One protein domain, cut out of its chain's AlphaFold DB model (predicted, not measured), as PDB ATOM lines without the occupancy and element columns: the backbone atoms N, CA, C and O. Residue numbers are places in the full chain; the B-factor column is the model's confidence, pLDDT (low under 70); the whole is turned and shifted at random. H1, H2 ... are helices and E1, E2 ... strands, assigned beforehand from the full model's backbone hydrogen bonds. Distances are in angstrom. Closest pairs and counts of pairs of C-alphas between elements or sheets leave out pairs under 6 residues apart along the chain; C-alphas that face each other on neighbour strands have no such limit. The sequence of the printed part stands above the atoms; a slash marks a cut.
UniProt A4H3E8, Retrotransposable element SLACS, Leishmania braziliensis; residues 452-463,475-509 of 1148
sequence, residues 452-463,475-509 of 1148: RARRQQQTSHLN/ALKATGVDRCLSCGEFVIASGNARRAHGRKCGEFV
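This is residues 452 to 463 and 475 to 509 of the 1148 residues of the protein "Retrotransposable element SLACS" of Leishmania braziliensis (UniProt A4H3E8). A tiny two-strand hairpin, E1 and E2, lies in the middle of three separate helices: H1 and H3 pack on E2 from different sides, and the one-turn helix H2 sits next to E1, with no helix touching another. The printed part has 47 residues, with three named helices and two named strands in the order H1, H2, E1, E2, H3. The sheet order is E1 - E2, antiparallel, and the class is mostly helix. The whole is compact, with a radius of gyration of the C-alphas of 10.1 A, and its C-alphas span 28 by 21 by 17 A.

Start at Arg 452 and go on to C-alpha 454 at (-48.221, 35.964, 44.234), where H1 begins; it covers residues 454 to 463 and is 14.2 A long from first to last C-alpha. Past the cut, find H2 at residues 475 to 478, 5.0 A long. E1 follows at residues 481 to 483, 6.9 A long, with C-alpha 481 at (-43.588, 45.012, 37.495). E2 takes residues 490 to 492, 7.1 A long. H3 runs over residues 495 to 505, 14.8 A long, and ends at C-alpha 505 at (-41.210, 59.028, 46.749).

Look first at the hairpin of E1 and E2, antiparallel at 144 degrees between their directions. C-alphas 482 and 491 face each other at 5.4 A; N 482 and O 491 are within hydrogen-bond range at 2.9 A, and N 491 and O 482 at 2.8 A. Turn to H1: its closest C-alphas to E2 are those of Thr 459 and Phe 490, 5.8 A apart. The closest C-alphas of E2 and H3 are those of Val 491 and Ala 497, at 6.5 A. At E1, the closest C-alphas to H2 are those of Leu 476 and Asp 482, at 6.2 A. H1 and H3 are apart, and so are H2 and H3, and H1 and H2. In H1 every O i to N i+4 pair is within hydrogen-bond range, in H3 5 of 7 are, and H2 is too short for such a pair.

The C-alphas farthest apart in the domain are those of Arg 452 and Ser 486, at 29.0 A. Residues 464 to 474 are not printed, and C-alphas 463 and 475 stand 15.6 A apart across this cut. Of the links that are printed whole, H2 to E1 and E2 to H3 are tight, and E1 to E2 is short. The mean pLDDT of the printed part is 77.0; look for values under 70 at residue 452 and at residues 502 to 509, of which 502 to 505 belong to H3.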
ATOM      1  N   ARG A 452     -52.643  33.290  46.079       65.12
ATOM      2  CA  ARG A 452     -53.446  34.524  45.919       65.12
ATOM      3  C   ARG A 452     -52.609  35.804  46.096       65.12
ATOM      4  O   ARG A 452     -52.891  36.791  45.428       65.12
ATOM      5  N   ALA A 453     -51.546  35.766  46.901       75.50
ATOM      6  CA  ALA A 453     -50.638  36.891  47.158       75.50
ATOM      7  C   ALA A 453     -49.434  36.972  46.190       75.50
ATOM      8  O   ALA A 453     -48.557  37.816  46.375       75.50
ATOM      9  N   ARG A 454     -49.375  36.126  45.147       80.94
ATOM     10  CA  ARG A 454     -48.221  35.964  44.234       80.94
ATOM     11  C   ARG A 454     -47.597  37.264  43.712       80.94
ATOM     12  O   ARG A 454     -46.379  37.358  43.648       80.94
ATOM     13  N   ARG A 455     -48.399  38.297  43.421       81.38
ATOM     14  CA  ARG A 455     -47.913  39.627  42.995       81.38
ATOM     15  C   ARG A 455     -47.116  40.370  44.074       81.38
ATOM     16  O   ARG A 455     -46.106  40.987  43.762       81.38
ATOM     17  N   GLN A 456     -47.553  40.298  45.329       80.06
ATOM     18  CA  GLN A 456     -46.870  40.923  46.466       80.06
ATOM     19  C   GLN A 456     -45.632  40.116  46.883       80.06
ATOM     20  O   GLN A 456     -44.623  40.691  47.276       80.06
ATOM     21  N   GLN A 457     -45.681  38.786  46.738       83.38
ATOM     22  CA  GLN A 457     -44.524  37.908  46.944       83.38
ATOM     23  C   GLN A 457     -43.431  38.159  45.887       83.38
ATOM     24  O   GLN A 457     -42.258  38.269  46.242       83.38
ATOM     25  N   GLN A 458     -43.819  38.346  44.620       88.31
ATOM     26  CA  GLN A 458     -42.930  38.711  43.511       88.31
ATOM     27  C   GLN A 458     -42.197  40.040  43.767       88.31
ATOM     28  O   GLN A 458     -40.969  40.082  43.703       88.31
ATOM     29  N   THR A 459     -42.917  41.126  44.083       85.62
ATOM     30  CA  THR A 459     -42.280  42.437  44.319       85.62
ATOM     31  C   THR A 459     -41.500  42.490  45.628       85.62
ATOM     32  O   THR A 459     -40.433  43.096  45.664       85.62
ATOM     33  N   SER A 460     -41.968  41.816  46.684       85.62
ATOM     34  CA  SER A 460     -41.200  41.668  47.925       85.62
ATOM     35  C   SER A 460     -39.862  40.974  47.662       85.62
ATOM     36  O   SER A 460     -38.828  41.524  48.026       85.62
ATOM     37  N   HIS A 461     -39.853  39.845  46.944       86.56
ATOM     38  CA  HIS A 461     -38.621  39.135  46.600       86.56
ATOM     39  C   HIS A 461     -37.672  39.963  45.724       86.56
ATOM     40  O   HIS A 461     -36.470  39.988  45.983       86.56
ATOM     41  N   LEU A 462     -38.192  40.685  44.725       87.06
ATOM     42  CA  LEU A 462     -37.382  41.604  43.921       87.06
ATOM     43  C   LEU A 462     -36.727  42.694  44.790       87.06
ATOM     44  O   LEU A 462     -35.538  42.959  44.629       87.06
ATOM     45  N   ASN A 463     -37.454  43.256  45.761       86.56
ATOM     46  CA  ASN A 463     -36.932  44.273  46.682       86.56
ATOM     47  C   ASN A 463     -36.015  43.728  47.792       86.56
ATOM     48  O   ASN A 463     -35.199  44.482  48.311       86.56
ATOM     49  N   ALA A 475     -38.303  42.459  30.445       78.00
ATOM     50  CA  ALA A 475     -38.616  41.397  31.404       78.00
ATOM     51  C   ALA A 475     -39.479  41.925  32.566       78.00
ATOM     52  O   ALA A 475     -40.411  41.250  33.004       78.00
ATOM     53  N   LEU A 476     -39.233  43.157  33.032       81.75
ATOM     54  CA  LEU A 476     -40.078  43.830  34.027       81.75
ATOM     55  C   LEU A 476     -41.504  44.070  33.489       81.75
ATOM     56  O   LEU A 476     -42.473  43.678  34.141       81.75
ATOM     57  N   LYS A 477     -41.641  44.588  32.257       75.19
ATOM     58  CA  LYS A 477     -42.940  44.721  31.563       75.19
ATOM     59  C   LYS A 477     -43.659  43.375  31.430       75.19
ATOM     60  O   LYS A 477     -44.800  43.259  31.869       75.19
ATOM     61  N   ALA A 478     -42.996  42.360  30.863       73.75
ATOM     62  CA  ALA A 478     -43.571  41.030  30.641       73.75
ATOM     63  C   ALA A 478     -44.024  40.368  31.952       73.75
ATOM     64  O   ALA A 478     -45.050  39.691  32.001       73.75
ATOM     65  N   THR A 479     -43.299  40.620  33.046       77.50
ATOM     66  CA  THR A 479     -43.665  40.136  34.379       77.50
ATOM     67  C   THR A 479     -44.589  41.070  35.160       77.50
ATOM     68  O   THR A 479     -44.945  40.715  36.280       77.50
ATOM     69  N   GLY A 480     -45.059  42.195  34.607       80.94
ATOM     70  CA  GLY A 480     -46.055  43.086  35.224       80.94
ATOM     71  C   GLY A 480     -45.554  43.900  36.426       80.94
ATOM     72  O   GLY A 480     -46.324  44.161  37.358       80.94
ATOM     73  N   VAL A 481     -44.274  44.273  36.424       85.00
ATOM     74  CA  VAL A 481     -43.588  45.012  37.495       85.00
ATOM     75  C   VAL A 481     -42.934  46.269  36.910       85.00
ATOM     76  O   VAL A 481     -42.320  46.210  35.851       85.00
ATOM     77  N   ASP A 482     -43.024  47.401  37.606       84.31
ATOM     78  CA  ASP A 482     -42.223  48.597  37.319       84.31
ATOM     79  C   ASP A 482     -41.083  48.721  38.336       84.31
ATOM     80  O   ASP A 482     -41.224  48.296  39.482       84.31
ATOM     81  N   ARG A 483     -39.987  49.389  37.964       85.81
ATOM     82  CA  ARG A 483     -38.988  49.887  38.921       85.81
ATOM     83  C   ARG A 483     -39.115  51.403  39.033       85.81
ATOM     84  O   ARG A 483     -39.075  52.090  38.014       85.81
ATOM     85  N   CYS A 484     -39.263  51.923  40.248       81.00
ATOM     86  CA  CYS A 484     -39.315  53.360  40.486       81.00
ATOM     87  C   CYS A 484     -37.947  53.988  40.191       81.00
ATOM     88  O   CYS A 484     -36.937  53.578  40.762       81.00
ATOM     89  N   LEU A 485     -37.910  54.998  39.318       73.56
ATOM     90  CA  LEU A 485     -36.664  55.674  38.937       73.56
ATOM     91  C   LEU A 485     -36.142  56.643  40.015       73.56
ATOM     92  O   LEU A 485     -34.995  57.059  39.930       73.56
ATOM     93  N   SER A 486     -36.954  56.978  41.026       72.12
ATOM     94  CA  SER A 486     -36.557  57.853  42.142       72.12
ATOM     95  C   SER A 486     -35.820  57.107  43.265       72.12
ATOM     96  O   SER A 486     -34.865  57.641  43.819       72.12
ATOM     97  N   CYS A 487     -36.237  55.882  43.602       78.31
ATOM     98  CA  CYS A 487     -35.727  55.145  44.771       78.31
ATOM     99  C   CYS A 487     -35.265  53.706  44.475       78.31
ATOM    100  O   CYS A 487     -34.774  53.018  45.365       78.31
ATOM    101  N   GLY A 488     -35.448  53.217  43.244       76.94
ATOM    102  CA  GLY A 488     -35.034  51.880  42.819       76.94
ATOM    103  C   GLY A 488     -35.957  50.721  43.220       76.94
ATOM    104  O   GLY A 488     -35.716  49.612  42.737       76.94
ATOM    105  N   GLU A 489     -37.000  50.941  44.033       83.94
ATOM    106  CA  GLU A 489     -37.959  49.895  44.434       83.94
ATOM    107  C   GLU A 489     -38.767  49.348  43.245       83.94
ATOM    108  O   GLU A 489     -39.267  50.091  42.398       83.94
ATOM    109  N   PHE A 490     -38.961  48.031  43.231       87.56
ATOM    110  CA  PHE A 490     -39.864  47.321  42.333       87.56
ATOM    111  C   PHE A 490     -41.300  47.332  42.878       87.56
ATOM    112  O   PHE A 490     -41.557  46.898  44.004       87.56
ATOM    113  N   VAL A 491     -42.259  47.777  42.067       86.25
ATOM    114  CA  VAL A 491     -43.687  47.855  42.412       86.25
ATOM    115  C   VAL A 491     -44.543  47.153  41.361       86.25
ATOM    116  O   VAL A 491     -44.143  46.999  40.210       86.25
ATOM    117  N   ILE A 492     -45.747  46.720  41.738       85.44
ATOM    118  CA  ILE A 492     -46.697  46.130  40.783       85.44
ATOM    119  C   ILE A 492     -47.057  47.206  39.749       85.44
ATOM    120  O   ILE A 492     -47.346  48.337  40.139       85.44
ATOM    121  N   ALA A 493     -47.092  46.861  38.459       80.75
ATOM    122  CA  ALA A 493     -47.391  47.801  37.377       80.75
ATOM    123  C   ALA A 493     -48.889  48.174  37.290       80.75
ATOM    124  O   ALA A 493     -49.551  47.972  36.275       80.75
ATOM    125  N   SER A 494     -49.453  48.703  38.381       78.69
ATOM    126  CA  SER A 494     -50.849  49.139  38.486       78.69
ATOM    127  C   SER A 494     -50.952  50.560  39.037       78.69
ATOM    128  O   SER A 494     -50.166  50.978  39.891       78.69
ATOM    129  N   GLY A 495     -51.961  51.315  38.588       71.25
ATOM    130  CA  GLY A 495     -52.160  52.705  39.016       71.25
ATOM    131  C   GLY A 495     -52.297  52.865  40.535       71.25
ATOM    132  O   GLY A 495     -51.806  53.841  41.095       71.25
ATOM    133  N   ASN A 496     -52.892  51.886  41.224       72.75
ATOM    134  CA  ASN A 496     -53.016  51.907  42.685       72.75
ATOM    135  C   ASN A 496     -51.679  51.660  43.395       72.75
ATOM    136  O   ASN A 496     -51.383  52.364  44.356       72.75
ATOM    137  N   ALA A 497     -50.844  50.733  42.912       74.88
ATOM    138  CA  ALA A 497     -49.523  50.492  43.498       74.88
ATOM    139  C   ALA A 497     -48.570  51.679  43.267       74.88
ATOM    140  O   ALA A 497     -47.922  52.128  44.212       74.88
ATOM    141  N   ARG A 498     -48.563  52.256  42.054       78.25
ATOM    142  CA  ARG A 498     -47.810  53.485  41.737       78.25
ATOM    143  C   ARG A 498     -48.235  54.658  42.634       78.25
ATOM    144  O   ARG A 498     -47.379  55.320  43.213       78.25
ATOM    145  N   ARG A 499     -49.547  54.880  42.825       72.44
ATOM    146  CA  ARG A 499     -50.085  55.922  43.728       72.44
ATOM    147  C   ARG A 499     -49.770  55.674  45.207       72.44
ATOM    148  O   ARG A 499     -49.495  56.628  45.928       72.44
ATOM    149  N   ALA A 500     -49.803  54.422  45.667       72.44
ATOM    150  CA  ALA A 500     -49.443  54.077  47.043       72.44
ATOM    151  C   ALA A 500     -47.953  54.340  47.314       72.44
ATOM    152  O   ALA A 500     -47.614  54.983  48.304       72.44
ATOM    153  N   HIS A 501     -47.077  53.923  46.395       77.56
ATOM    154  CA  HIS A 501     -45.641  54.191  46.459       77.56
ATOM    155  C   HIS A 501     -45.316  55.694  46.346       77.56
ATOM    156  O   HIS A 501     -44.422  56.183  47.032       77.56
ATOM    157  N   GLY A 502     -46.082  56.463  45.565       66.00
ATOM    158  CA  GLY A 502     -45.898  57.913  45.437       66.00
ATOM    159  C   GLY A 502     -46.018  58.700  46.752       66.00
ATOM    160  O   GLY A 502     -45.397  59.746  46.900       66.00
ATOM    161  N   ARG A 503     -46.706  58.164  47.773       65.69
ATOM    162  CA  ARG A 503     -46.707  58.753  49.132       65.69
ATOM    163  C   ARG A 503     -45.346  58.688  49.842       65.69
ATOM    164  O   ARG A 503     -45.175  59.356  50.854       65.69
ATOM    165  N   LYS A 504     -44.412  57.875  49.339       59.22
ATOM    166  CA  LYS A 504     -43.054  57.677  49.869       59.22
ATOM    167  C   LYS A 504     -41.980  58.373  49.018       59.22
ATOM    168  O   LYS A 504     -40.932  58.715  49.551       59.22
ATOM    169  N   CYS A 505     -42.225  58.565  47.714       63.97
ATOM    170  CA  CYS A 505     -41.210  59.028  46.749       63.97
ATOM    171  C   CYS A 505     -41.690  60.089  45.729       63.97
ATOM    172  O   CYS A 505     -40.979  60.366  44.769       63.97
ATOM    173  N   GLY A 506     -42.874  60.693  45.899       67.31
ATOM    174  CA  GLY A 506     -43.384  61.752  45.014       67.31
ATOM    175  C   GLY A 506     -44.094  61.246  43.747       67.31
ATOM    176  O   GLY A 506     -44.761  60.210  43.759       67.31
ATOM    177  N   GLU A 507     -44.003  61.998  42.644       63.31
ATOM    178  CA  GLU A 507     -44.598  61.605  41.354       63.31
ATOM    179  C   GLU A 507     -43.909  60.333  40.814       63.31
ATOM    180  O   GLU A 507     -42.683  60.256  40.751       63.31
ATOM    181  N   PHE A 508     -44.680  59.308  40.424       61.47
ATOM    182  CA  PHE A 508     -44.116  58.022  39.990       61.47
ATOM    183  C   PHE A 508     -43.522  58.117  38.572       61.47
ATOM    184  O   PHE A 508     -44.183  57.812  37.574       61.47
ATOM    185  N   VAL A 509     -42.266  58.559  38.477       59.22
ATOM    186  CA  VAL A 509     -41.579  58.768  37.196       59.22
ATOM    187  C   VAL A 509     -41.289  57.437  36.497       59.22
ATOM    188  O   VAL A 509     -40.555  56.586  37.001       59.22
TER     189      VAL A 509